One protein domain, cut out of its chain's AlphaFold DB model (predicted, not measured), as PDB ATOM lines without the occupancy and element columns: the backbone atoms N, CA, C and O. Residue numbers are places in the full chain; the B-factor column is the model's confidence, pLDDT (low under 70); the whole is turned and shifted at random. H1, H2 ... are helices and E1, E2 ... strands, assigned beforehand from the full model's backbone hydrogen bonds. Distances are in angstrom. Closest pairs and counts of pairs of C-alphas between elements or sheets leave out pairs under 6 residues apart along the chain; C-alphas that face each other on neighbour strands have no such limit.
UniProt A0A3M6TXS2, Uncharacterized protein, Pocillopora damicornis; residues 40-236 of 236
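What this domain is: This is residues 40 to 236 of the 236 residues of an uncharacterized protein of Pocillopora damicornis (UniProt A0A3M6TXS2). Look for a sandwich of two strand layers face to face, made from one continuous, twisted sheet: the long strand E5 folds back on itself and belongs to both layers. Residues 87 to 93 of E5 lie in one layer with E1, E2, E9, E10, E11 and E13, and residues 103 to 106 in the other with E3, E4, E6, E7, E8 and E12; the short helix H1 sits by E8. The printed part has 197 residues, with the order E1 E2 E3 E4 E5 E6 E7 H1 E8 E9 E10 E11 E12 E13, so 13 named strands and 1 named helix. The sheet is branched, its neighbour pairs antiparallel; the class is mostly strand, though under half of the residues are in named elements. The whole is compact and rounded, with a radius of gyration of the C-alphas of 15.4 A and spans of 44 by 37 by 32 A.

How they stand to each other: Start at E5, residues 87 to 106, which bends by 168 degrees at residue 99 and has staggered pairing. On one side of it find E9, residues 165 to 171, beside residues 87 to 93, with N 90 and O 168 at 2.8 A, and E6, residues 126 to 130, beside residues 100 to 106, with N 105 and O 127 at 2.8 A. On the other side find E13, residues 225 to 235, with N 91 and O 232 at 2.8 A, and E12, residues 209 to 214, with N 213 and O 104 at 2.8 A. From E9 move to E10, residues 174 to 178, where N 169 and O 176 are 2.8 A apart, then to the edge strand E11, residues 184 to 188, where N 187 and O 175 are 2.8 A apart. E9, E10 and E11 are a meander, each strand the antiparallel neighbour of the one before, and so are E5, E6 and E7, residues 133 to 137. E6 and E7 form a hairpin, with N 137 and O 126 at 2.8 A, and beside E7 is the edge strand E8, residues 154 to 158, with N 158 and O 134 at 2.8 A. Beside E13 is E1, residues 40 to 42, with N 41 and O 231 at 2.8 A; E1 forms a hairpin with the edge strand E2, residues 47 to 50, with N 40 and O 49 at 2.8 A. Beside E12 is E4, residues 71 to 77, with N 76 and O 210 at 2.8 A; E4 forms a hairpin with the edge strand E3, residues 55 to 62, with N 75 and O 56 at 2.8 A. Among the strands that are apart are E7 and E10, and E1 and E4. H1, residues 144 to 147, only grazes the sheet; its closest C-alpha pair with E8 is Tyr 147 and Val 155, at 6.7 A. H1 is too short for an O i to N i+4 pair, but its 1 pair of O i and N i+3 is within range.

Where its parts are: Find C-alpha 40, where E1 begins, at (55.245, 5.672, 106.544). E5 begins with C-alpha 87 at (52.396, 16.419, 94.095), and its first and last C-alphas are 14.1 A apart. E4 and E9 are each 20.2 A long, E3 is 17.9 A and E12 16.5 A. E13 measures 26.7 A, bends by 65 degrees at residue 229 and ends with C-alpha 235 at (53.929, 10.868, 95.015).

The domain as a whole: The C-alphas farthest apart, those of Gly 66 and Asn 200, are 44.8 A apart. The printed part has no cut and ends at the chain's last residue. The long links are residues 107 to 125 and 189 to 208. Mean pLDDT of the printed part is 92.7; residues 81 to 82 and 198 to 206 are under 70.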
ATOM      1  N   GLN A  40      56.237   5.741 105.474       98.19
ATOM      2  CA  GLN A  40      55.245   5.672 106.544       98.19
ATOM      3  C   GLN A  40      55.922   5.898 107.891       98.19
ATOM      4  O   GLN A  40      56.975   5.329 108.171       98.19
ATOM      5  N   VAL A  41      55.277   6.687 108.738       98.31
ATOM      6  CA  VAL A  41      55.732   7.016 110.086       98.31
ATOM      7  C   VAL A  41      54.618   6.657 111.056       98.31
ATOM      8  O   VAL A  41      53.517   7.191 110.955       98.31
ATOM      9  N   ASP A  42      54.889   5.752 111.989       97.62
ATOM     10  CA  ASP A  42      53.992   5.401 113.087       97.62
ATOM     11  C   ASP A  42      54.472   6.083 114.375       97.62
ATOM     12  O   ASP A  42      55.463   5.698 114.997       97.62
ATOM     13  N   LEU A  43      53.736   7.115 114.783       97.31
ATOM     14  CA  LEU A  43      54.027   7.936 115.956       97.31
ATOM     15  C   LEU A  43      53.583   7.267 117.266       97.31
ATOM     16  O   LEU A  43      53.902   7.775 118.337       97.31
ATOM     17  N   LYS A  44      52.859   6.142 117.215       94.56
ATOM     18  CA  LYS A  44      52.539   5.339 118.407       94.56
ATOM     19  C   LYS A  44      53.697   4.424 118.773       94.56
ATOM     20  O   LYS A  44      54.023   4.289 119.947       94.56
ATOM     21  N   THR A  45      54.282   3.777 117.771       94.06
ATOM     22  CA  THR A  45      55.323   2.752 117.956       94.06
ATOM     23  C   THR A  45      56.734   3.276 117.713       94.06
ATOM     24  O   THR A  45      57.700   2.562 117.968       94.06
ATOM     25  N   ASN A  46      56.859   4.524 117.253       94.31
ATOM     26  CA  ASN A  46      58.116   5.122 116.813       94.31
ATOM     27  C   ASN A  46      58.740   4.416 115.597       94.31
ATOM     28  O   ASN A  46      59.948   4.505 115.376       94.31
ATOM     29  N   ALA A  47      57.929   3.686 114.830       95.75
ATOM     30  CA  ALA A  47      58.386   2.921 113.684       95.75
ATOM     31  C   ALA A  47      58.349   3.763 112.404       95.75
ATOM     32  O   ALA A  47      57.423   4.539 112.166       95.75
ATOM     33  N   VAL A  48      59.354   3.572 111.552       97.00
ATOM     34  CA  VAL A  48      59.451   4.208 110.236       97.00
ATOM     35  C   VAL A  48      59.637   3.115 109.193       97.00
ATOM     36  O   VAL A  48      60.488   2.239 109.352       97.00
ATOM     37  N   TYR A  49      58.842   3.163 108.128       96.75
ATOM     38  CA  TYR A  49      58.875   2.195 107.038       96.75
ATOM     39  C   TYR A  49      59.035   2.906 105.701       96.75
ATOM     40  O   TYR A  49      58.363   3.901 105.432       96.75
ATOM     41  N   GLY A  50      59.870   2.343 104.830       96.06
ATOM     42  CA  GLY A  50      60.175   2.944 103.536       96.06
ATOM     43  C   GLY A  50      61.176   4.094 103.633       96.06
ATOM     44  O   GLY A  50      61.639   4.471 104.708       96.06
ATOM     45  N   ASN A  51      61.556   4.595 102.467       95.31
ATOM     46  CA  ASN A  51      62.448   5.722 102.279       95.31
ATOM     47  C   ASN A  51      62.229   6.312 100.880       95.31
ATOM     48  O   ASN A  51      61.737   5.643  99.966       95.31
ATOM     49  N   ASP A  52      62.616   7.570 100.721       96.12
ATOM     50  CA  ASP A  52      62.669   8.260  99.442       96.12
ATOM     51  C   ASP A  52      63.823   9.267  99.500       96.12
ATOM     52  O   ASP A  52      63.998   9.937 100.515       96.12
ATOM     53  N   ALA A  53      64.621   9.374  98.436       96.31
ATOM     54  CA  ALA A  53      65.753  10.302  98.383       96.31
ATOM     55  C   ALA A  53      65.337  11.783  98.507       96.31
ATOM     56  O   ALA A  53      66.149  12.620  98.895       96.31
ATOM     57  N   ASN A  54      64.079  12.102  98.200       96.75
ATOM     58  CA  ASN A  54      63.495  13.432  98.317       96.75
ATOM     59  C   ASN A  54      62.905  13.700  99.712       96.75
ATOM     60  O   ASN A  54      62.359  14.777  99.925       96.75
ATOM     61  N   ILE A  55      62.974  12.754 100.656       98.00
ATOM     62  CA  ILE A  55      62.450  12.935 102.014       98.00
ATOM     63  C   ILE A  55      63.572  12.715 103.028       98.00
ATOM     64  O   ILE A  55      64.119  11.619 103.147       98.00
ATOM     65  N   ALA A  56      63.892  13.758 103.794       98.19
ATOM     66  CA  ALA A  56      64.944  13.747 104.803       98.19
ATOM     67  C   ALA A  56      64.386  14.091 106.188       98.19
ATOM     68  O   ALA A  56      63.502  14.934 106.324       98.19
ATOM     69  N   TRP A  57      64.921  13.459 107.231       97.81
ATOM     70  CA  TRP A  57      64.639  13.850 108.611       97.81
ATOM     71  C   TRP A  57      65.463  15.084 108.976       97.81
ATOM     72  O   TRP A  57      66.682  15.071 108.844       97.81
ATOM     73  N   GLU A  58      64.791  16.127 109.454       97.06
ATOM     74  CA  GLU A  58      65.427  17.315 110.046       97.06
ATOM     75  C   GLU A  58      65.475  17.195 111.574       97.06
ATOM     76  O   GLU A  58      66.368  17.715 112.234       97.06
ATOM     77  N   ASP A  59      64.495  16.491 112.143       96.56
ATOM     78  CA  ASP A  59      64.473  16.100 113.545       96.56
ATOM     79  C   ASP A  59      63.773  14.749 113.664       96.56
ATOM     80  O   ASP A  59      62.589  14.616 113.325       96.56
ATOM     81  N   HIS A  60      64.526  13.743 114.102       94.44
ATOM     82  CA  HIS A  60      64.036  12.379 114.242       94.44
ATOM     83  C   HIS A  60      62.911  12.280 115.275       94.44
ATOM     84  O   HIS A  60      62.643  13.194 116.055       94.44
ATOM     85  N   LEU A  61      62.227  11.136 115.268       95.50
ATOM     86  CA  LEU A  61      61.131  10.926 116.191       95.50
ATOM     87  C   LEU A  61      61.606  10.938 117.646       95.50
ATOM     88  O   LEU A  61      62.381  10.086 118.083       95.50
ATOM     89  N   ASN A  62      61.067  11.885 118.403       92.62
ATOM     90  CA  ASN A  62      61.297  12.041 119.825       92.62
ATOM     91  C   ASN A  62      60.107  11.465 120.588       92.62
ATOM     92  O   ASN A  62      58.983  11.963 120.473       92.62
ATOM     93  N   VAL A  63      60.371  10.428 121.385       90.56
ATOM     94  CA  VAL A  63      59.348   9.782 122.208       90.56
ATOM     95  C   VAL A  63      58.867  10.751 123.282       90.56
ATOM     96  O   VAL A  63      59.669  11.343 124.012       90.56
ATOM     97  N   LYS A  64      57.550  10.911 123.391       89.38
ATOM     98  CA  LYS A  64      56.909  11.716 124.435       89.38
ATOM     99  C   LYS A  64      55.936  10.842 125.231       89.38
ATOM    100  O   LYS A  64      55.384   9.891 124.686       89.38
ATOM    101  N   PRO A  65      55.708  11.131 126.523       87.44
ATOM    102  CA  PRO A  65      54.667  10.446 127.281       87.44
ATOM    103  C   PRO A  65      53.285  10.657 126.645       87.44
ATOM    104  O   PRO A  65      52.978  11.756 126.179       87.44
ATOM    105  N   GLY A  66      52.444   9.624 126.653       89.62
ATOM    106  CA  GLY A  66      51.063   9.684 126.161       89.62
ATOM    107  C   GLY A  66      50.829   8.977 124.824       89.62
ATOM    108  O   GLY A  66      51.723   8.377 124.235       89.62
ATOM    109  N   VAL A  67      49.579   9.015 124.359       90.44
ATOM    110  CA  VAL A  67      49.155   8.381 123.102       90.44
ATOM    111  C   VAL A  67      49.302   9.372 121.955       90.44
ATOM    112  O   VAL A  67      48.726  10.454 122.009       90.44
ATOM    113  N   CYS A  68      50.019   8.980 120.897       96.31
ATOM    114  CA  CYS A  68      50.203   9.804 119.695       96.31
ATOM    115  C   CYS A  68      50.756  11.200 120.016       96.31
ATOM    116  O   CYS A  68      50.235  12.216 119.557       96.31
ATOM    117  N   THR A  69      51.783  11.234 120.866       96.19
ATOM    118  CA  THR A  69      52.453  12.460 121.319       96.19
ATOM    119  C   THR A  69      53.874  12.586 120.780       96.19
ATOM    120  O   THR A  69      54.483  13.646 120.930       96.19
ATOM    121  N   ASN A  70      54.410  11.534 120.144       97.69
ATOM    122  CA  ASN A  70      55.737  11.577 119.540       97.69
ATOM    123  C   ASN A  70      55.804  12.697 118.505       97.69
ATOM    124  O   ASN A  70      54.854  12.933 117.754       97.69
ATOM    125  N   GLN A  71      56.948  13.367 118.477       97.62
ATOM    126  CA  GLN A  71      57.191  14.505 117.603       97.62
ATOM    127  C   GLN A  71      58.297  14.193 116.614       97.62
ATOM    128  O   GLN A  71      59.249  13.504 116.962       97.62
ATOM    129  N   GLY A  72      58.215  14.769 115.423       97.62
ATOM    130  CA  GLY A  72      59.282  14.712 114.431       97.62
ATOM    131  C   GLY A  72      59.123  15.812 113.395       97.62
ATOM    132  O   GLY A  72      58.067  16.444 113.310       97.62
ATOM    133  N   LYS A  73      60.172  16.042 112.610       98.19
ATOM    134  CA  LYS A  73      60.153  16.964 111.473       98.19
ATOM    135  C   LYS A  73      60.899  16.352 110.300       98.19
ATOM    136  O   LYS A  73      62.051  15.936 110.438       98.19
ATOM    137  N   ILE A  74      60.253  16.354 109.144       98.44
ATOM    138  CA  ILE A  74      60.858  15.950 107.880       98.44
ATOM    139  C   ILE A  74      60.820  17.107 106.888       98.44
ATOM    140  O   ILE A  74      59.928  17.953 106.944       98.44
ATOM    141  N   ARG A  75      61.785  17.110 105.976       98.31
ATOM    142  CA  ARG A  75      61.831  17.944 104.781       98.31
ATOM    143  C   ARG A  75      61.518  17.074 103.569       98.31
ATOM    144  O   ARG A  75      62.042  15.964 103.457       98.31
ATOM    145  N   ILE A  76      60.664  17.569 102.685       98.12
ATOM    146  CA  ILE A  76      60.212  16.906 101.462       98.12
ATOM    147  C   ILE A  76      60.573  17.825 100.293       98.12
ATOM    148  O   ILE A  76      60.026  18.917 100.172       98.12
ATOM    149  N   THR A  77      61.492  17.387  99.440       96.69
ATOM    150  CA  THR A  77      61.982  18.131  98.276       96.69
ATOM    151  C   THR A  77      61.199  17.752  97.029       96.69
ATOM    152  O   THR A  77      61.265  16.610  96.577       96.69
ATOM    153  N   PHE A  78      60.491  18.700  96.425       95.31
ATOM    154  CA  PHE A  78      59.773  18.467  95.173       95.31
ATOM    155  C   PHE A  78      60.723  18.546  93.981       95.31
ATOM    156  O   PHE A  78      61.684  19.326  93.984       95.31
ATOM    157  N   ASP A  79      60.449  17.758  92.942       91.38
ATOM    158  CA  ASP A  79      61.208  17.873  91.702       91.38
ATOM    159  C   ASP A  79      60.917  19.228  91.040       91.38
ATOM    160  O   ASP A  79      59.766  19.650  90.910       91.38
ATOM    161  N   LYS A  80      61.973  19.885  90.548       84.06
ATOM    162  CA  LYS A  80      61.841  21.053  89.663       84.06
ATOM    163  C   LYS A  80      61.220  20.626  88.324       84.06
ATOM    164  O   LYS A  80      61.071  19.434  88.056       84.06
ATOM    165  N   CYS A  81      60.862  21.608  87.490       69.31
ATOM    166  CA  CYS A  81      60.254  21.440  86.163       69.31
ATOM    167  C   CYS A  81      60.574  20.087  85.486       69.31
ATOM    168  O   CYS A  81      61.744  19.743  85.322       69.31
ATOM    169  N   TRP A  82      59.527  19.375  85.041       68.50
ATOM    170  CA  TRP A  82      59.574  18.092  84.307       68.50
ATOM    171  C   TRP A  82      59.846  16.816  85.122       68.50
ATOM    172  O   TRP A  82      59.845  15.732  84.541       68.50
ATOM    173  N   GLY A  83      60.016  16.902  86.445       80.75
ATOM    174  CA  GLY A  83      60.091  15.718  87.305       80.75
ATOM    175  C   GLY A  83      58.742  15.056  87.604       80.75
ATOM    176  O   GLY A  83      57.671  15.567  87.265       80.75
ATOM    177  N   SER A  84      58.804  13.897  88.261       86.44
ATOM    178  CA  SER A  84      57.622  13.088  88.601       86.44
ATOM    179  C   SER A  84      57.073  13.396  89.998       86.44
ATOM    180  O   SER A  84      55.890  13.199  90.246       86.44
ATOM    181  N   LYS A  85      57.900  13.946  90.895       90.31
ATOM    182  CA  LYS A  85      57.559  14.219  92.299       90.31
ATOM    183  C   LYS A  85      57.064  15.652  92.488       90.31
ATOM    184  O   LYS A  85      57.734  16.480  93.104       90.31
ATOM    185  N   ARG A  86      55.915  15.963  91.882       91.50
ATOM    186  CA  ARG A  86      55.345  17.327  91.844       91.50
ATOM    187  C   ARG A  86      54.131  17.520  92.745       91.50
ATOM    188  O   ARG A  86      53.806  18.657  93.082       91.50
ATOM    189  N   THR A  87      53.513  16.420  93.157       95.50
ATOM    190  CA  THR A  87      52.396  16.419  94.095       95.50
ATOM    191  C   THR A  87      52.677  15.398  95.184       95.50
ATOM    192  O   THR A  87      52.837  14.209  94.905       95.50
ATOM    193  N   ALA A  88      52.742  15.860  96.429       97.56
ATOM    194  CA  ALA A  88      52.817  14.984  97.585       97.56
ATOM    195  C   ALA A  88      51.400  14.706  98.082       97.56
ATOM    196  O   ALA A  88      50.657  15.630  98.413       97.56
ATOM    197  N   ARG A  89      51.042  13.428  98.169       98.12
ATOM    198  CA  ARG A  89      49.878  12.957  98.915       98.12
ATOM    199  C   ARG A  89      50.330  12.612 100.328       98.12
ATOM    200  O   ARG A  89      51.176  11.734 100.500       98.12
ATOM    201  N   ILE A  90      49.746  13.273 101.319       98.69
ATOM    202  CA  ILE A  90      50.053  13.111 102.738       98.69
ATOM    203  C   ILE A  90      48.790  12.606 103.434       98.69
ATOM    204  O   ILE A  90      47.828  13.348 103.628       98.69
ATOM    205  N   ASP A  91      48.786  11.330 103.801       98.56
ATOM    206  CA  ASP A  91      47.721  10.718 104.587       98.56
ATOM    207  C   ASP A  91      48.071  10.796 106.080       98.56
ATOM    208  O   ASP A  91      49.179  10.450 106.502       98.56
ATOM    209  N   LEU A  92      47.113  11.257 106.880       98.75
ATOM    210  CA  LEU A  92      47.250  11.544 108.303       98.75
ATOM    211  C   LEU A  92      46.166  10.792 109.075       98.75
ATOM    212  O   LEU A  92      44.974  10.971 108.820       98.75
ATOM    213  N   TRP A  93      46.568   9.975 110.049       98.56
ATOM    214  CA  TRP A  93      45.639   9.277 110.941       98.56
ATOM    215  C   TRP A  93      45.785   9.773 112.363       98.56
ATOM    216  O   TRP A  93      46.903   9.886 112.879       98.56
ATOM    217  N   PHE A  94      44.649   9.981 113.017       98.38
ATOM    218  CA  PHE A  94      44.603  10.609 114.325       98.38
ATOM    219  C   PHE A  94      43.940   9.726 115.385       98.38
ATOM    220  O   PHE A  94      43.169   8.807 115.101       98.38
ATOM    221  N   ALA A  95      44.250  10.015 116.643       97.12
ATOM    222  CA  ALA A  95      43.523   9.515 117.795       97.12
ATOM    223  C   ALA A  95      42.169  10.232 117.930       97.12
ATOM    224  O   ALA A  95      41.935  11.294 117.359       97.12
ATOM    225  N   ALA A  96      41.278   9.680 118.756       94.69
ATOM    226  CA  ALA A  96      39.972  10.290 119.025       94.69
ATOM    227  C   ALA A  96      40.076  11.700 119.648       94.69
ATOM    228  O   ALA A  96      39.226  12.570 119.405       94.69
ATOM    229  N   GLN A  97      41.115  11.913 120.461       95.31
ATOM    230  CA  GLN A  97      41.473  13.211 121.020       95.31
ATOM    231  C   GLN A  97      42.651  13.796 120.242       95.31
ATOM    232  O   GLN A  97      43.687  13.151 120.097       95.31
ATOM    233  N   VAL A  98      42.467  15.027 119.770       97.62
ATOM    234  CA  VAL A  98      43.481  15.828 119.082       97.62
ATOM    235  C   VAL A  98      43.508  17.187 119.763       97.62
ATOM    236  O   VAL A  98      42.453  17.802 119.947       97.62
ATOM    237  N   THR A  99      44.687  17.627 120.192       97.25
ATOM    238  CA  THR A  99      44.873  18.874 120.949       97.25
ATOM    239  C   THR A  99      46.120  19.598 120.463       97.25
ATOM    240  O   THR A  99      47.088  18.954 120.065       97.25
ATOM    241  N   GLY A 100      46.115  20.931 120.497       97.81
ATOM    242  CA  GLY A 100      47.255  21.735 120.050       97.81
ATOM    243  C   GLY A 100      47.622  21.485 118.581       97.81
ATOM    244  O   GLY A 100      46.757  21.140 117.778       97.81
ATOM    245  N   PHE A 101      48.898  21.662 118.238       98.12
ATOM    246  CA  PHE A 101      49.408  21.485 116.873       98.12
ATOM    247  C   PHE A 101      49.639  20.007 116.545       98.12
ATOM    248  O   PHE A 101      50.662  19.436 116.916       98.12
ATOM    249  N   SER A 102      48.677  19.372 115.877       98.12
ATOM    250  CA  SER A 102      48.745  17.940 115.535       98.12
ATOM    251  C   SER A 102      49.640  17.660 114.326       98.12
ATOM    252  O   SER A 102      50.365  16.667 114.304       98.12
ATOM    253  N   PHE A 103      49.651  18.564 113.355       98.62
ATOM    254  CA  PHE A 103      50.596  18.612 112.246       98.62
ATOM    255  C   PHE A 103      50.746  20.062 111.788       98.62
ATOM    256  O   PHE A 103      49.848  20.869 112.037       98.62
ATOM    257  N   ASP A 104      51.845  20.361 111.107       98.62
ATOM    258  CA  ASP A 104      52.109  21.653 110.475       98.62
ATOM    259  C   ASP A 104      52.959  21.414 109.212       98.62
ATOM    260  O   ASP A 104      53.940  20.664 109.250       98.62
ATOM    261  N   ILE A 105      52.498  21.942 108.074       98.69
ATOM    262  CA  ILE A 105      53.087  21.786 106.742       98.69
ATOM    263  C   ILE A 105      53.302  23.172 106.143       98.69
ATOM    264  O   ILE A 105      52.334  23.897 105.939       98.69
ATOM    265  N   ALA A 106      54.536  23.504 105.775       97.38
ATOM    266  CA  ALA A 106      54.846  24.776 105.129       97.38
ATOM    267  C   ALA A 106      56.044  24.662 104.188       97.38
ATOM    268  O   ALA A 106      56.903  23.803 104.374       97.38
ATOM    269  N   ASP A 107      56.151  25.554 103.207       94.12
ATOM    270  CA  ASP A 107      57.339  25.728 102.351       94.12
ATOM    271  C   ASP A 107      58.366  26.720 102.928       94.12
ATOM    272  O   ASP A 107      59.192  27.294 102.214       94.12
ATOM    273  N   SER A 108      58.363  26.859 104.257       92.31
ATOM    274  CA  SER A 108      59.400  27.535 105.029       92.31
ATOM    275  C   SER A 108      59.839  26.697 106.245       92.31
ATOM    276  O   SER A 108      59.001  26.085 106.912       92.31
ATOM    277  N   PRO A 109      61.143  26.696 106.594       92.44
ATOM    278  CA  PRO A 109      61.669  25.971 107.749       92.44
ATOM    279  C   PRO A 109      61.376  26.633 109.106       92.44
ATOM    280  O   PRO A 109      61.734  26.048 110.137       92.44
ATOM    281  N   THR A 110      60.786  27.833 109.134       92.12
ATOM    282  CA  THR A 110      60.612  28.641 110.357       92.12
ATOM    283  C   THR A 110      59.180  29.082 110.650       92.12
ATOM    284  O   THR A 110      58.958  29.896 111.551       92.12
ATOM    285  N   VAL A 111      58.200  28.497 109.966       94.25
ATOM    286  CA  VAL A 111      56.779  28.727 110.255       94.25
ATOM    287  C   VAL A 111      56.404  28.212 111.642       94.25
ATOM    288  O   VAL A 111      56.941  27.212 112.131       94.25
ATOM    289  N   ASN A 112      55.520  28.944 112.320       94.19
ATOM    290  CA  ASN A 112      55.257  28.761 113.742       94.19
ATOM    291  C   ASN A 112      53.796  28.458 114.109       94.19
ATOM    292  O   ASN A 112      53.512  28.443 115.311       94.19
ATOM    293  N   GLY A 113      52.883  28.229 113.162       90.94
ATOM    294  CA  GLY A 113      51.495  27.903 113.494       90.94
ATOM    295  C   GLY A 113      50.481  29.043 113.397       90.94
ATOM    296  O   GLY A 113      49.383  28.864 113.916       90.94
ATOM    297  N   TYR A 114      50.811  30.215 112.843       90.50
ATOM    298  CA  TYR A 114      49.881  31.362 112.750       90.50
ATOM    299  C   TYR A 114      50.042  32.191 111.461       90.50
ATOM    300  O   TYR A 114      49.683  33.369 111.446       90.50
ATOM    301  N   GLY A 115      50.558  31.584 110.388       86.81
ATOM    302  CA  GLY A 115      50.855  32.255 109.127       86.81
ATOM    303  C   GLY A 115      52.161  33.053 109.143       86.81
ATOM    304  O   GLY A 115      52.638  33.496 110.196       86.81
ATOM    305  N   GLY A 116      52.714  33.243 107.944       83.75
ATOM    306  CA  GLY A 116      53.908  34.043 107.693       83.75
ATOM    307  C   GLY A 116      55.198  33.359 108.137       83.75
ATOM    308  O   GLY A 116      55.217  32.200 108.566       83.75
ATOM    309  N   ASP A 117      56.301  34.098 108.044       81.44
ATOM    310  CA  ASP A 117      57.631  33.563 108.309       81.44
ATOM    311  C   ASP A 117      58.436  34.319 109.373       81.44
ATOM    312  O   ASP A 117      58.273  35.519 109.591       81.44
ATOM    313  N   ALA A 118      59.398  33.636 110.000       80.31
ATOM    314  CA  ALA A 118      60.349  34.248 110.932       80.31
ATOM    315  C   ALA A 118      61.518  34.991 110.237       80.31
ATOM    316  O   ALA A 118      62.576  35.173 110.840       80.31
ATOM    317  N   GLY A 119      61.345  35.421 108.981       77.00
ATOM    318  CA  GLY A 119      62.312  36.232 108.226       77.00
ATOM    319  C   GLY A 119      63.324  35.455 107.370       77.00
ATOM    320  O   GLY A 119      64.321  36.027 106.933       77.00
ATOM    321  N   THR A 120      63.096  34.169 107.117       79.62
ATOM    322  CA  THR A 120      63.895  33.308 106.230       79.62
ATOM    323  C   THR A 120      63.441  33.328 104.767       79.62
ATOM    324  O   THR A 120      64.278  33.245 103.867       79.62
ATOM    325  N   THR A 121      62.140  33.437 104.492       85.00
ATOM    326  CA  THR A 121      61.572  33.438 103.139       85.00
ATOM    327  C   THR A 121      60.168  34.040 103.117       85.00
ATOM    328  O   THR A 121      59.467  34.031 104.116       85.00
ATOM    329  N   THR A 122      59.735  34.519 101.953       85.69
ATOM    330  CA  THR A 122      58.365  35.002 101.714       85.69
ATOM    331  C   THR A 122      57.434  33.933 101.151       85.69
ATOM    332  O   THR A 122      56.263  34.212 100.926       85.69
ATOM    333  N   LYS A 123      57.928  32.708 100.912       86.69
ATOM    334  CA  LYS A 123      57.130  31.604 100.359       86.69
ATOM    335  C   LYS A 123      56.088  31.033 101.314       86.69
ATOM    336  O   LYS A 123      55.201  30.382 100.802       86.69
ATOM    337  N   ALA A 124      56.202  31.324 102.613       90.06
ATOM    338  CA  ALA A 124      55.658  30.621 103.780       90.06
ATOM    339  C   ALA A 124      54.135  30.375 103.831       90.06
ATOM    340  O   ALA A 124      53.469  30.713 104.809       90.06
ATOM    341  N   ALA A 125      53.594  29.733 102.803       95.75
ATOM    342  CA  ALA A 125      52.264  29.167 102.827       95.75
ATOM    343  C   ALA A 125      52.245  28.015 103.831       95.75
ATOM    344  O   ALA A 125      53.191  27.229 103.926       95.75
ATOM    345  N   GLU A 126      51.154  27.913 104.579       97.75
ATOM    346  CA  GLU A 126      51.065  27.017 105.727       97.75
ATOM    347  C   GLU A 126      49.728  26.281 105.732       97.75
ATOM    348  O   GLU A 126      48.671  26.862 105.483       97.75
ATOM    349  N   VAL A 127      49.766  24.993 106.060       98.50
ATOM    350  CA  VAL A 127      48.592  24.168 106.336       98.50
ATOM    351  C   VAL A 127      48.846  23.413 107.627       98.50
ATOM    352  O   VAL A 127      49.760  22.592 107.702       98.50
ATOM    353  N   HIS A 128      48.011  23.629 108.638       98.06
ATOM    354  CA  HIS A 128      48.195  22.961 109.922       98.06
ATOM    355  C   HIS A 128      46.883  22.538 110.571       98.06
ATOM    356  O   HIS A 128      45.785  22.997 110.240       98.06
ATOM    357  N   GLY A 129      47.024  21.646 111.549       98.25
ATOM    358  CA  GLY A 129      45.940  21.223 112.416       98.25
ATOM    359  C   GLY A 129      46.101  21.769 113.822       98.25
ATOM    360  O   GLY A 129      47.021  21.349 114.524       98.25
ATOM    361  N   LEU A 130      45.172  22.622 114.262       98.12
ATOM    362  CA  LEU A 130      45.124  23.156 115.625       98.12
ATOM    363  C   LEU A 130      43.871  22.644 116.346       98.12
ATOM    364  O   LEU A 130      42.740  22.996 116.011       98.12
ATOM    365  N   ASN A 131      44.062  21.803 117.362       97.50
ATOM    366  CA  ASN A 131      42.999  20.998 117.967       97.50
ATOM    367  C   ASN A 131      42.294  20.150 116.895       97.50
ATOM    368  O   ASN A 131      42.941  19.356 116.222       97.50
ATOM    369  N   LYS A 132      40.976  20.311 116.716       97.25
ATOM    370  CA  LYS A 132      40.219  19.645 115.641       97.25
ATOM    371  C   LYS A 132      40.010  20.522 114.402       97.25
ATOM    372  O   LYS A 132      39.258  20.137 113.505       97.25
ATOM    373  N   ASN A 133      40.638  21.693 114.360       98.12
ATOM    374  CA  ASN A 133      40.462  22.660 113.288       98.12
ATOM    375  C   ASN A 133      41.551  22.479 112.236       98.12
ATOM    376  O   ASN A 133      42.684  22.123 112.557       98.12
ATOM    377  N   PHE A 134      41.183  22.740 110.990       98.19
ATOM    378  CA  PHE A 134      42.070  22.737 109.839       98.19
ATOM    379  C   PHE A 134      42.218  24.173 109.341       98.19
ATOM    380  O   PHE A 134      41.208  24.839 109.112       98.19
ATOM    381  N   LEU A 135      43.455  24.646 109.213       98.31
ATOM    382  CA  LEU A 135      43.748  26.024 108.835       98.31
ATOM    383  C   LEU A 135      44.696  26.057 107.637       98.31
ATOM    384  O   LEU A 135      45.589  25.214 107.530       98.31
ATOM    385  N   ILE A 136      44.491  27.044 106.763       98.44
ATOM    386  CA  ILE A 136      45.371  27.356 105.634       98.44
ATOM    387  C   ILE A 136      45.734  28.838 105.697       98.44
ATOM    388  O   ILE A 136      44.848  29.689 105.832       98.44
ATOM    389  N   PHE A 137      47.020  29.138 105.536       97.88
ATOM    390  CA  PHE A 137      47.543  30.492 105.414       97.88
ATOM    391  C   PHE A 137      48.275  30.685 104.088       97.88
ATOM    392  O   PHE A 137      48.876  29.749 103.552       97.88
ATOM    393  N   THR A 138      48.203  31.902 103.559       96.00
ATOM    394  CA  THR A 138      48.962  32.311 102.381       96.00
ATOM    395  C   THR A 138      50.444  32.464 102.692       96.00
ATOM    396  O   THR A 138      50.854  32.577 103.844       96.00
ATOM    397  N   ASN A 139      51.232  32.534 101.625       92.50
ATOM    398  CA  ASN A 139      52.557  33.123 101.627       92.50
ATOM    399  C   ASN A 139      52.504  34.657 101.792       92.50
ATOM    400  O   ASN A 139      51.426  35.256 101.833       92.50
ATOM    401  N   ASP A 140      53.678  35.290 101.856       88.69
ATOM    402  CA  ASP A 140      53.833  36.725 102.129       88.69
ATOM    403  C   ASP A 140      54.020  37.563 100.845       88.69
ATOM    404  O   ASP A 140      54.579  38.664 100.873       88.69
ATOM    405  N   PHE A 141      53.606  37.062  99.676       88.06
ATOM    406  CA  PHE A 141      53.726  37.828  98.432       88.06
ATOM    407  C   PHE A 141      52.754  39.007  98.390       88.06
ATOM    408  O   PHE A 141      51.661  38.982  98.953       88.06
ATOM    409  N   THR A 142      53.137  40.068  97.682       88.75
ATOM    410  CA  THR A 142      52.274  41.240  97.500       88.75
ATOM    411  C   THR A 142      50.955  40.852  96.824       88.75
ATOM    412  O   THR A 142      50.947  40.147  95.813       88.75
ATOM    413  N   GLY A 143      49.841  41.338  97.379       89.44
ATOM    414  CA  GLY A 143      48.485  41.055  96.902       89.44
ATOM    415  C   GLY A 143      47.833  39.810  97.512       89.44
ATOM    416  O   GLY A 143      46.681  39.536  97.198       89.44
ATOM    417  N   HIS A 144      48.518  39.076  98.403       91.31
ATOM    418  CA  HIS A 144      47.931  37.891  99.044       91.31
ATOM    419  C   HIS A 144      46.633  38.197  99.802       91.31
ATOM    420  O   HIS A 144      45.756  37.339  99.855       91.31
ATOM    421  N   GLU A 145      46.496  39.413 100.343       93.56
ATOM    422  CA  GLU A 145      45.330  39.880 101.105       93.56
ATOM    423  C   GLU A 145      44.011  39.728 100.325       93.56
ATOM    424  O   GLU A 145      42.983  39.420 100.923       93.56
ATOM    425  N   ASP A 146      44.037  39.849  98.991       92.50
ATOM    426  CA  ASP A 146      42.853  39.684  98.130       92.50
ATOM    427  C   ASP A 146      42.350  38.229  98.076       92.50
ATOM    428  O   ASP A 146      41.213  37.963  97.682       92.50
ATOM    429  N   TYR A 147      43.198  37.272  98.460       93.25
ATOM    430  CA  TYR A 147      42.889  35.845  98.490       93.25
ATOM    431  C   TYR A 147      42.544  35.336  99.899       93.25
ATOM    432  O   TYR A 147      42.256  34.150 100.076       93.25
ATOM    433  N   THR A 148      42.560  36.198 100.918       94.75
ATOM    434  CA  THR A 148      42.307  35.789 102.304       94.75
ATOM    435  C   THR A 148      40.919  36.181 102.780       94.75
ATOM    436  O   THR A 148      40.277  37.111 102.303       94.75
ATOM    437  N   THR A 149      40.422  35.433 103.757       93.81
ATOM    438  CA  THR A 149      39.080  35.624 104.327       93.81
ATOM    439  C   THR A 149      39.015  36.770 105.332       93.81
ATOM    440  O   THR A 149      37.925  37.217 105.686       93.81
ATOM    441  N   ASN A 150      40.168  37.243 105.811       89.31
ATOM    442  CA  ASN A 150      40.277  38.250 106.863       89.31
ATOM    443  C   ASN A 150      41.125  39.472 106.482       89.31
ATOM    444  O   ASN A 150      41.398  40.289 107.358       89.31
ATOM    445  N   GLY A 151      41.556  39.596 105.221       88.12
ATOM    446  CA  GLY A 151      42.459  40.669 104.784       88.12
ATOM    447  C   GLY A 151      43.859  40.589 105.405       88.12
ATOM    448  O   GLY A 151      44.592  41.571 105.406       88.12
ATOM    449  N   HIS A 152      44.216  39.437 105.976       91.44
ATOM    450  CA  HIS A 152      45.557  39.116 106.456       91.44
ATOM    451  C   HIS A 152      46.045  37.870 105.713       91.44
ATOM    452  O   HIS A 152      45.964  37.834 104.492       91.44
ATOM    453  N   LEU A 153      46.503  36.840 106.429       93.88
ATOM    454  CA  LEU A 153      47.088  35.632 105.846       93.88
ATOM    455  C   LEU A 153      46.113  34.446 105.771       93.88
ATOM    456  O   LEU A 153      46.452  33.420 105.197       93.88
ATOM    457  N   THR A 154      44.915  34.516 106.361       96.88
ATOM    458  CA  THR A 154      44.066  33.320 106.533       96.88
ATOM    459  C   THR A 154      43.223  33.018 105.296       96.88
ATOM    460  O   THR A 154      42.242  33.708 105.021       96.88
ATOM    461  N   VAL A 155      43.533  31.924 104.605       97.31
ATOM    462  CA  VAL A 155      42.737  31.407 103.478       97.31
ATOM    463  C   VAL A 155      41.528  30.624 103.979       97.31
ATOM    464  O   VAL A 155      40.424  30.803 103.481       97.31
ATOM    465  N   GLU A 156      41.723  29.762 104.976       97.06
ATOM    466  CA  GLU A 156      40.665  28.904 105.515       97.06
ATOM    467  C   GLU A 156      40.881  28.664 107.012       97.06
ATOM    468  O   GLU A 156      42.013  28.527 107.481       97.06
ATOM    469  N   SER A 157      39.777  28.573 107.756       96.81
ATOM    470  CA  SER A 157      39.754  28.178 109.163       96.81
ATOM    471  C   SER A 157      38.512  27.331 109.407       96.81
ATOM    472  O   SER A 157      37.448  27.813 109.811       96.81
ATOM    473  N   LYS A 158      38.642  26.034 109.128       97.56
ATOM    474  CA  LYS A 158      37.524  25.103 109.181       97.56
ATOM    475  C   LYS A 158      37.517  24.323 110.483       97.56
ATOM    476  O   LYS A 158      38.391  23.498 110.764       97.56
ATOM    477  N   GLU A 159      36.480  24.549 111.278       97.19
ATOM    478  CA  GLU A 159      36.311  23.855 112.548       97.19
ATOM    479  C   GLU A 159      35.953  22.376 112.373       97.19
ATOM    480  O   GLU A 159      35.185  22.000 111.485       97.19
ATOM    481  N   LYS A 160      36.450  21.539 113.293       95.25
ATOM    482  CA  LYS A 160      36.064  20.120 113.442       95.25
ATOM    483  C   LYS A 160      36.261  19.259 112.181       95.25
ATOM    484  O   LYS A 160      35.595  18.236 112.030       95.25
ATOM    485  N   VAL A 161      37.189  19.636 111.301       96.06
ATOM    486  CA  VAL A 161      37.565  18.843 110.117       96.06
ATOM    487  C   VAL A 161      38.411  17.637 110.495       96.06
ATOM    488  O   VAL A 161      38.229  16.558 109.922       96.06
ATOM    489  N   ILE A 162      39.321  17.809 111.458       97.06
ATOM    490  CA  ILE A 162      40.243  16.753 111.869       97.06
ATOM    491  C   ILE A 162      39.468  15.714 112.675       97.06
ATOM    492  O   ILE A 162      38.935  15.985 113.758       97.06
ATOM    493  N   SER A 163      39.407  14.513 112.108       92.25
ATOM    494  CA  SER A 163      38.718  13.352 112.661       92.25
ATOM    495  C   SER A 163      39.692  12.178 112.768       92.25
ATOM    496  O   SER A 163      40.776  12.372 113.291       92.25
ATOM    497  N   ASP A 164      39.336  10.973 112.331       95.50
ATOM    498  CA  ASP A 164      40.189   9.778 112.379       95.50
ATOM    499  C   ASP A 164      41.199   9.702 111.227       95.50
ATOM    500  O   ASP A 164      42.303   9.187 111.418       95.50
ATOM    501  N   HIS A 165      40.843  10.217 110.048       97.00
ATOM    502  CA  HIS A 165      41.684  10.170 108.855       97.00
ATOM    503  C   HIS A 165      41.491  11.414 107.983       97.00
ATOM    504  O   HIS A 165      40.371  11.887 107.791       97.00
ATOM    505  N   MET A 166      42.586  11.934 107.437       97.62
ATOM    506  CA  MET A 166      42.580  13.034 106.479       97.62
ATOM    507  C   MET A 166      43.700  12.839 105.463       97.62
ATOM    508  O   MET A 166      44.797  12.421 105.824       97.62
ATOM    509  N   THR A 167      43.434  13.182 104.208       98.50
ATOM    510  CA  THR A 167      44.447  13.243 103.154       98.50
ATOM    511  C   THR A 167      44.588  14.685 102.698       98.50
ATOM    512  O   THR A 167      43.585  15.343 102.419       98.50
ATOM    513  N   ILE A 168      45.830  15.154 102.615       98.69
ATOM    514  CA  ILE A 168      46.192  16.454 102.056       98.69
ATOM    515  C   ILE A 168      47.088  16.212 100.844       98.69
ATOM    516  O   ILE A 168      48.064  15.466 100.921       98.69
ATOM    517  N   TYR A 169      46.764  16.851  99.732       98.62
ATOM    518  CA  TYR A 169      47.597  16.922  98.546       98.62
ATOM    519  C   TYR A 169      48.221  18.309  98.481       98.62
ATOM    520  O   TYR A 169      47.507  19.313  98.500       98.62
ATOM    521  N   ILE A 170      49.547  18.350  98.398       98.38
ATOM    522  CA  ILE A 170      50.317  19.583  98.247       98.38
ATOM    523  C   ILE A 170      51.022  19.544  96.900       98.38
ATOM    524  O   ILE A 170      51.737  18.589  96.589       98.38
ATOM    525  N   SER A 171      50.825  20.594  96.113       96.06
ATOM    526  CA  SER A 171      51.560  20.850  94.875       96.06
ATOM    527  C   SER A 171      51.754  22.356  94.710       96.06
ATOM    528  O   SER A 171      51.296  23.144  95.538       96.06
ATOM    529  N   HIS A 172      52.471  22.765  93.668       94.12
ATOM    530  CA  HIS A 172      52.663  24.182  93.385       94.12
ATOM    531  C   HIS A 172      51.312  24.901  93.269       94.12
ATOM    532  O   HIS A 172      50.464  24.495  92.480       94.12
ATOM    533  N   GLU A 173      51.139  25.946  94.080       95.00
ATOM    534  CA  GLU A 173      49.985  26.848  94.116       95.00
ATOM    535  C   GLU A 173      48.664  26.166  94.459       95.00
ATOM    536  O   GLU A 173      47.602  26.753  94.276       95.00
ATOM    537  N   ARG A 174      48.714  24.940  94.991       97.38
ATOM    538  CA  ARG A 174      47.517  24.134  95.199       97.38
ATOM    539  C   ARG A 174      47.571  23.293  96.463       97.38
ATOM    540  O   ARG A 174      48.515  22.533  96.693       97.38
ATOM    541  N   VAL A 175      46.478  23.371  97.218       98.69
ATOM    542  CA  VAL A 175      46.170  22.501  98.355       98.69
ATOM    543  C   VAL A 175      44.836  21.824  98.090       98.69
ATOM    544  O   VAL A 175      43.831  22.484  97.844       98.69
ATOM    545  N   GLU A 176      44.799  20.505  98.190       98.62
ATOM    546  CA  GLU A 176      43.553  19.744  98.174       98.62
ATOM    547  C   GLU A 176      43.460  18.892  99.437       98.62
ATOM    548  O   GLU A 176      44.451  18.337  99.903       98.62
ATOM    549  N   VAL A 177      42.272  18.811 100.024       98.50
ATOM    550  CA  VAL A 177      42.055  18.132 101.302       98.50
ATOM    551  C   VAL A 177      40.764  17.332 101.277       98.50
ATOM    552  O   VAL A 177      39.751  17.780 100.741       98.50
ATOM    553  N   THR A 178      40.787  16.154 101.896       97.94
ATOM    554  CA  THR A 178      39.591  15.361 102.201       97.94
ATOM    555  C   THR A 178      39.718  14.696 103.563       97.94
ATOM    556  O   THR A 178      40.775  14.173 103.912       97.94
ATOM    557  N   ASN A 179      38.636  14.692 104.343       96.50
ATOM    558  CA  ASN A 179      38.572  13.975 105.622       96.50
ATOM    559  C   ASN A 179      37.711  12.703 105.568       96.50
ATOM    560  O   ASN A 179      37.416  12.124 106.609       96.50
ATOM    561  N   TYR A 180      37.244  12.303 104.378       94.31
ATOM    562  CA  TYR A 180      36.374  11.133 104.171       94.31
ATOM    563  C   TYR A 180      35.067  11.141 104.990       94.31
ATOM    564  O   TYR A 180      34.392  10.119 105.115       94.31
ATOM    565  N   ARG A 181      34.685  12.301 105.539       94.00
ATOM    566  CA  ARG A 181      33.495  12.520 106.374       94.00
ATOM    567  C   ARG A 181      32.708  13.756 105.938       94.00
ATOM    568  O   ARG A 181      32.074  14.420 106.752       94.00
ATOM    569  N   GLY A 182      32.743  14.055 104.641       93.00
ATOM    570  CA  GLY A 182      31.956  15.125 104.027       93.00
ATOM    571  C   GLY A 182      32.659  16.478 103.925       93.00
ATOM    572  O   GLY A 182      32.063  17.403 103.385       93.00
ATOM    573  N   TYR A 183      33.910  16.608 104.384       96.81
ATOM    574  CA  TYR A 183      34.746  17.753 104.030       96.81
ATOM    575  C   TYR A 183      35.722  17.359 102.923       96.81
ATOM    576  O   TYR A 183      36.572  16.487 103.115       96.81
ATOM    577  N   GLN A 184      35.581  18.022 101.780       97.75
ATOM    578  CA  GLN A 184      36.503  17.978 100.658       97.75
ATOM    579  C   GLN A 184      36.590  19.383 100.068       97.75
ATOM    580  O   GLN A 184      35.558  20.012  99.833       97.75
ATOM    581  N   ALA A 185      37.805  19.877  99.855       98.12
ATOM    582  CA  ALA A 185      38.035  21.213  99.325       98.12
ATOM    583  C   ALA A 185      39.320  21.260  98.498       98.12
ATOM    584  O   ALA A 185      40.252  20.485  98.724       98.12
ATOM    585  N   VAL A 186      39.345  22.192  97.552       98.50
ATOM    586  CA  VAL A 186      40.476  22.492  96.680       98.50
ATOM    587  C   VAL A 186      40.710  23.994  96.744       98.50
ATOM    588  O   VAL A 186      39.766  24.767  96.592       98.50
ATOM    589  N   TYR A 187      41.962  24.381  96.946       98.31
ATOM    590  CA  TYR A 187      42.428  25.759  96.966       98.31
ATOM    591  C   TYR A 187      43.523  25.896  95.915       98.31
ATOM    592  O   TYR A 187      44.497  25.146  95.961       98.31
ATOM    593  N   ASP A 188      43.360  26.846  94.997       96.56
ATOM    594  CA  ASP A 188      44.286  27.123  93.896       96.56
ATOM    595  C   ASP A 188      44.611  28.622  93.890       96.56
ATOM    596  O   ASP A 188      43.717  29.450  93.703       96.56
ATOM    597  N   SER A 189      45.872  28.983  94.130       94.31
ATOM    598  CA  SER A 189      46.326  30.376  94.162       94.31
ATOM    599  C   SER A 189      47.846  30.497  94.175       94.31
ATOM    600  O   SER A 189      48.544  29.745  94.861       94.31
ATOM    601  N   THR A 190      48.347  31.545  93.518       92.12
ATOM    602  CA  THR A 190      49.756  31.970  93.563       92.12
ATOM    603  C   THR A 190      50.241  32.294  94.977       92.12
ATOM    604  O   THR A 190      51.441  32.340  95.245       92.12
ATOM    605  N   TYR A 191      49.313  32.501  95.910       93.56
ATOM    606  CA  TYR A 191      49.600  32.787  97.310       93.56
ATOM    607  C   TYR A 191      49.685  31.532  98.191       93.56
ATOM    608  O   TYR A 191      49.799  31.651  99.404       93.56
ATOM    609  N   LEU A 192      49.636  30.330  97.609       95.44
ATOM    610  CA  LEU A 192      49.891  29.063  98.306       95.44
ATOM    611  C   LEU A 192      51.349  28.604  98.084       95.44
ATOM    612  O   LEU A 192      52.250  29.430  97.933       95.44
ATOM    613  N   PHE A 193      51.589  27.289  98.087       94.44
ATOM    614  CA  PHE A 193      52.920  26.677  98.070       94.44
ATOM    615  C   PHE A 193      53.705  26.940  96.781       94.44
ATOM    616  O   PHE A 193      53.233  26.723  95.663       94.44
ATOM    617  N   GLN A 194      54.975  27.293  96.911       91.81
ATOM    618  CA  GLN A 194      55.791  27.751  95.796       91.81
ATOM    619  C   GLN A 194      56.895  26.757  95.394       91.81
ATOM    620  O   GLN A 194      58.088  26.947  95.663       91.81
ATOM    621  N   LEU A 195      56.470  25.689  94.704       91.56
ATOM    622  CA  LEU A 195      57.235  24.446  94.514       91.56
ATOM    623  C   LEU A 195      57.718  24.177  93.080       91.56
ATOM    624  O   LEU A 195      58.373  23.168  92.838       91.56
ATOM    625  N   SER A 196      57.446  25.060  92.117       83.94
ATOM    626  CA  SER A 196      57.888  24.884  90.719       83.94
ATOM    627  C   SER A 196      59.409  25.001  90.530       83.94
ATOM    628  O   SER A 196      59.951  24.600  89.498       83.94
ATOM    629  N   GLY A 197      60.110  25.575  91.514       75.06
ATOM    630  CA  GLY A 197      61.533  25.913  91.428       75.06
ATOM    631  C   GLY A 197      61.816  27.151  90.574       75.06
ATOM    632  O   GLY A 197      62.979  27.535  90.432       75.06
ATOM    633  N   GLN A 198      60.770  27.783  90.038       64.81
ATOM    634  CA  GLN A 198      60.818  29.018  89.272       64.81
ATOM    635  C   GLN A 198      60.030  30.068  90.039       64.81
ATOM    636  O   GLN A 198      58.806  30.053  90.038       64.81
ATOM    637  N   LEU A 199      60.732  30.969  90.721       63.22
ATOM    638  CA  LEU A 199      60.070  32.066  91.403       63.22
ATOM    639  C   LEU A 199      60.797  33.386  91.226       63.22
ATOM    640  O   LEU A 199      61.989  33.496  91.513       63.22
ATOM    641  N   ASN A 200      60.001  34.392  90.870       51.84
ATOM    642  CA  ASN A 200      60.309  35.810  90.989       51.84
ATOM    643  C   ASN A 200      59.766  36.318  92.340       51.84
ATOM    644  O   ASN A 200      58.889  37.173  92.379       51.84
ATOM    645  N   GLY A 201      60.219  35.724  93.447       52.31
ATOM    646  CA  GLY A 201      59.920  36.195  94.807       52.31
ATOM    647  C   GLY A 201      61.086  37.000  95.380       52.31
ATOM    648  O   GLY A 201      62.196  36.923  94.857       52.31
ATOM    649  N   THR A 202      60.863  37.740  96.466       50.31
ATOM    650  CA  THR A 202      61.936  38.416  97.219       50.31
ATOM    651  C   THR A 202      61.977  37.853  98.642       50.31
ATOM    652  O   THR A 202      60.985  38.011  99.346       50.31
ATOM    653  N   PRO A 203      63.076  37.214  99.090       52.41
ATOM    654  CA  PRO A 203      64.267  36.891  98.308       52.41
ATOM    655  C   PRO A 203      63.969  35.823  97.237       52.41
ATOM    656  O   PRO A 203      63.161  34.920  97.480       52.41
ATOM    657  N   PRO A 204      64.630  35.878  96.065       54.00
ATOM    658  CA  PRO A 204      64.489  34.838  95.055       54.00
ATOM    659  C   PRO A 204      64.919  33.499  95.644       54.00
ATOM    660  O   PRO A 204      66.042  33.355  96.125       54.00
ATOM    661  N   SER A 205      64.034  32.509  95.616       63.53
ATOM    662  CA  SER A 205      64.342  31.177  96.124       63.53
ATOM    663  C   SER A 205      63.885  30.116  95.135       63.53
ATOM    664  O   SER A 205      62.709  30.005  94.787       63.53
ATOM    665  N   THR A 206      64.846  29.305  94.697       69.88
ATOM    666  CA  THR A 206      64.604  28.127  93.852       69.88
ATOM    667  C   THR A 206      64.346  26.867  94.678       69.88
ATOM    668  O   THR A 206      64.270  25.778  94.105       69.88
ATOM    669  N   ALA A 207      64.252  26.997  96.008       79.06
ATOM    670  CA  ALA A 207      63.940  25.887  96.897       79.06
ATOM    671  C   ALA A 207      62.526  25.381  96.611       79.06
ATOM    672  O   ALA A 207      61.605  26.172  96.417       79.06
ATOM    673  N   THR A 208      62.378  24.067  96.576       89.50
ATOM    674  CA  THR A 208      61.122  23.354  96.311       89.50
ATOM    675  C   THR A 208      60.760  22.467  97.496       89.50
ATOM    676  O   THR A 208      60.093  21.447  97.352       89.50
ATOM    677  N   ASP A 209      61.273  22.835  98.667       94.44
ATOM    678  CA  ASP A 209      61.123  22.076  99.890       94.44
ATOM    679  C   ASP A 209      59.847  22.492 100.609       94.44
ATOM    680  O   ASP A 209      59.543  23.679 100.713       94.44
ATOM    681  N   ILE A 210      59.152  21.503 101.162       97.50
ATOM    682  CA  ILE A 210      58.235  21.710 102.278       97.50
ATOM    683  C   ILE A 210      58.777  20.996 103.506       97.50
ATOM    684  O   ILE A 210      59.501  20.000 103.413       97.50
ATOM    685  N   TRP A 211      58.372  21.471 104.668       98.25
ATOM    686  CA  TRP A 211      58.564  20.804 105.939       98.25
ATOM    687  C   TRP A 211      57.219  20.285 106.414       98.25
ATOM    688  O   TRP A 211      56.219  20.985 106.321       98.25
ATOM    689  N   LEU A 212      57.210  19.056 106.925       98.69
ATOM    690  CA  LEU A 212      56.091  18.486 107.667       98.69
ATOM    691  C   LEU A 212      56.577  18.204 109.086       98.69
ATOM    692  O   LEU A 212      57.469  17.371 109.294       98.69
ATOM    693  N   SER A 213      55.985  18.873 110.069       98.25
ATOM    694  CA  SER A 213      56.158  18.542 111.477       98.25
ATOM    695  C   SER A 213      54.952  17.801 112.040       98.25
ATOM    696  O   SER A 213      53.799  18.014 111.671       98.25
ATOM    697  N   MET A 214      55.254  16.885 112.952       98.56
ATOM    698  CA  MET A 214      54.309  15.961 113.567       98.56
ATOM    699  C   MET A 214      54.176  16.308 115.049       98.56
ATOM    700  O   MET A 214      55.186  16.351 115.757       98.56
ATOM    701  N   ASN A 215      52.947  16.555 115.516       98.50
ATOM    702  CA  ASN A 215      52.605  16.924 116.900       98.50
ATOM    703  C   ASN A 215      53.341  18.170 117.444       98.50
ATOM    704  O   ASN A 215      53.588  18.300 118.652       98.50
ATOM    705  N   ARG A 216      53.729  19.081 116.545       97.88
ATOM    706  CA  ARG A 216      54.344  20.383 116.831       97.88
ATOM    707  C   ARG A 216      54.341  21.273 115.590       97.88
ATOM    708  O   ARG A 216      54.103  20.776 114.490       97.88
ATOM    709  N   VAL A 217      54.712  22.534 115.781       97.75
ATOM    710  CA  VAL A 217      55.007  23.481 114.693       97.75
ATOM    711  C   VAL A 217      56.390  23.245 114.075       97.75
ATOM    712  O   VAL A 217      57.275  22.639 114.694       97.75
ATOM    713  N   ILE A 218      56.613  23.756 112.867       97.44
ATOM    714  CA  ILE A 218      57.856  23.554 112.107       97.44
ATOM    715  C   ILE A 218      59.067  24.224 112.779       97.44
ATOM    716  O   ILE A 218      60.145  23.616 112.868       97.44
ATOM    717  N   HIS A 219      58.885  25.445 113.293       95.44
ATOM    718  CA  HIS A 219      59.947  26.261 113.890       95.44
ATOM    719  C   HIS A 219      60.549  25.647 115.167       95.44
ATOM    720  O   HIS A 219      61.681  25.959 115.528       95.44
ATOM    721  N   GLY A 220      59.839  24.758 115.870       93.94
ATOM    722  CA  GLY A 220      60.389  24.119 117.063       93.94
ATOM    723  C   GLY A 220      59.371  23.360 117.905       93.94
ATOM    724  O   GLY A 220      58.242  23.111 117.505       93.94
ATOM    725  N   THR A 221      59.781  22.979 119.113       95.31
ATOM    726  CA  THR A 221      58.983  22.138 120.027       95.31
ATOM    727  C   THR A 221      58.156  22.924 121.047       95.31
ATOM    728  O   THR A 221      57.413  22.322 121.819       95.31
ATOM    729  N   TYR A 222      58.265  24.256 121.061       94.31
ATOM    730  CA  TYR A 222      57.626  25.134 122.052       94.31
ATOM    731  C   TYR A 222      56.113  25.308 121.837       94.31
ATOM    732  O   TYR A 222      55.394  25.633 122.779       94.31
ATOM    733  N   ARG A 223      55.619  25.068 120.616       95.94
ATOM    734  CA  ARG A 223      54.193  24.918 120.303       95.94
ATOM    735  C   ARG A 223      53.954  23.480 119.879       95.94
ATOM    736  O   ARG A 223      54.342  23.065 118.788       95.94
ATOM    737  N   SER A 224      53.372  22.713 120.787       96.44
ATOM    738  CA  SER A 224      53.158  21.281 120.638       96.44
ATOM    739  C   SER A 224      51.679  20.945 120.500       96.44
ATOM    740  O   SER A 224      50.787  21.757 120.769       96.44
ATOM    741  N   GLY A 225      51.425  19.721 120.073       97.06
ATOM    742  CA  GLY A 225      50.114  19.110 120.117       97.06
ATOM    743  C   GLY A 225      50.222  17.616 120.340       97.06
ATOM    744  O   GLY A 225      51.293  17.071 120.601       97.06
ATOM    745  N   THR A 226      49.074  16.964 120.271       97.38
ATOM    746  CA  THR A 226      48.938  15.516 120.352       97.38
ATOM    747  C   THR A 226      47.793  15.070 119.459       97.38
ATOM    748  O   THR A 226      46.880  15.842 119.147       97.38
ATOM    749  N   GLY A 227      47.822  13.798 119.084       97.56
ATOM    750  CA  GLY A 227      46.725  13.142 118.394       97.56
ATOM    751  C   GLY A 227      47.081  12.677 116.995       97.56
ATOM    752  O   GLY A 227      46.422  11.757 116.534       97.56
ATOM    753  N   LEU A 228      48.127  13.195 116.338       98.62
ATOM    754  CA  LEU A 228      48.606  12.593 115.092       98.62
ATOM    755  C   LEU A 228      49.353  11.297 115.413       98.62
ATOM    756  O   LEU A 228      50.344  11.289 116.143       98.62
ATOM    757  N   CYS A 229      48.853  10.189 114.878       98.50
ATOM    758  CA  CYS A 229      49.306   8.843 115.207       98.50
ATOM    759  C   CYS A 229      50.098   8.182 114.089       98.50
ATOM    760  O   CYS A 229      50.949   7.339 114.360       98.50
ATOM    761  N   LYS A 230      49.774   8.496 112.837       98.56
ATOM    762  CA  LYS A 230      50.443   7.921 111.678       98.56
ATOM    763  C   LYS A 230      50.451   8.929 110.543       98.56
ATOM    764  O   LYS A 230      49.481   9.662 110.365       98.56
ATOM    765  N   VAL A 231      51.531   8.909 109.776       98.69
ATOM    766  CA  VAL A 231      51.695   9.653 108.528       98.69
ATOM    767  C   VAL A 231      52.101   8.674 107.434       98.69
ATOM    768  O   VAL A 231      52.894   7.764 107.677       98.69
ATOM    769  N   ALA A 232      51.578   8.854 106.229       98.50
ATOM    770  CA  ALA A 232      52.057   8.174 105.037       98.50
ATOM    771  C   ALA A 232      52.186   9.180 103.895       98.50
ATOM    772  O   ALA A 232      51.324  10.036 103.723       98.50
ATOM    773  N   ILE A 233      53.273   9.082 103.135       98.44
ATOM    774  CA  ILE A 233      53.585  10.005 102.045       98.44
ATOM    775  C   ILE A 233      53.747   9.207 100.763       98.44
ATOM    776  O   ILE A 233      54.448   8.193 100.746       98.44
ATOM    777  N   SER A 234      53.109   9.683  99.700       97.25
ATOM    778  CA  SER A 234      53.206   9.140  98.343       97.25
ATOM    779  C   SER A 234      53.375  10.278  97.338       97.25
ATOM    780  O   SER A 234      52.953  11.404  97.600       97.25
ATOM    781  N   TRP A 235      53.940   9.972  96.174       95.31
ATOM    782  CA  TRP A 235      53.929  10.868  95.015       95.31
ATOM    783  C   TRP A 235      52.764  10.492  94.102       95.31
ATOM    784  O   TRP A 235      52.511   9.298  93.927       95.31
ATOM    785  N   VAL A 236      52.059  11.483  93.550       90.06
ATOM    786  CA  VAL A 236      50.910  11.281  92.644       90.06
ATOM    787  C   VAL A 236      51.029  12.081  91.357       90.06
ATOM    788  O   VAL A 236      51.664  13.160  91.382       90.06
TER     789      VAL A 236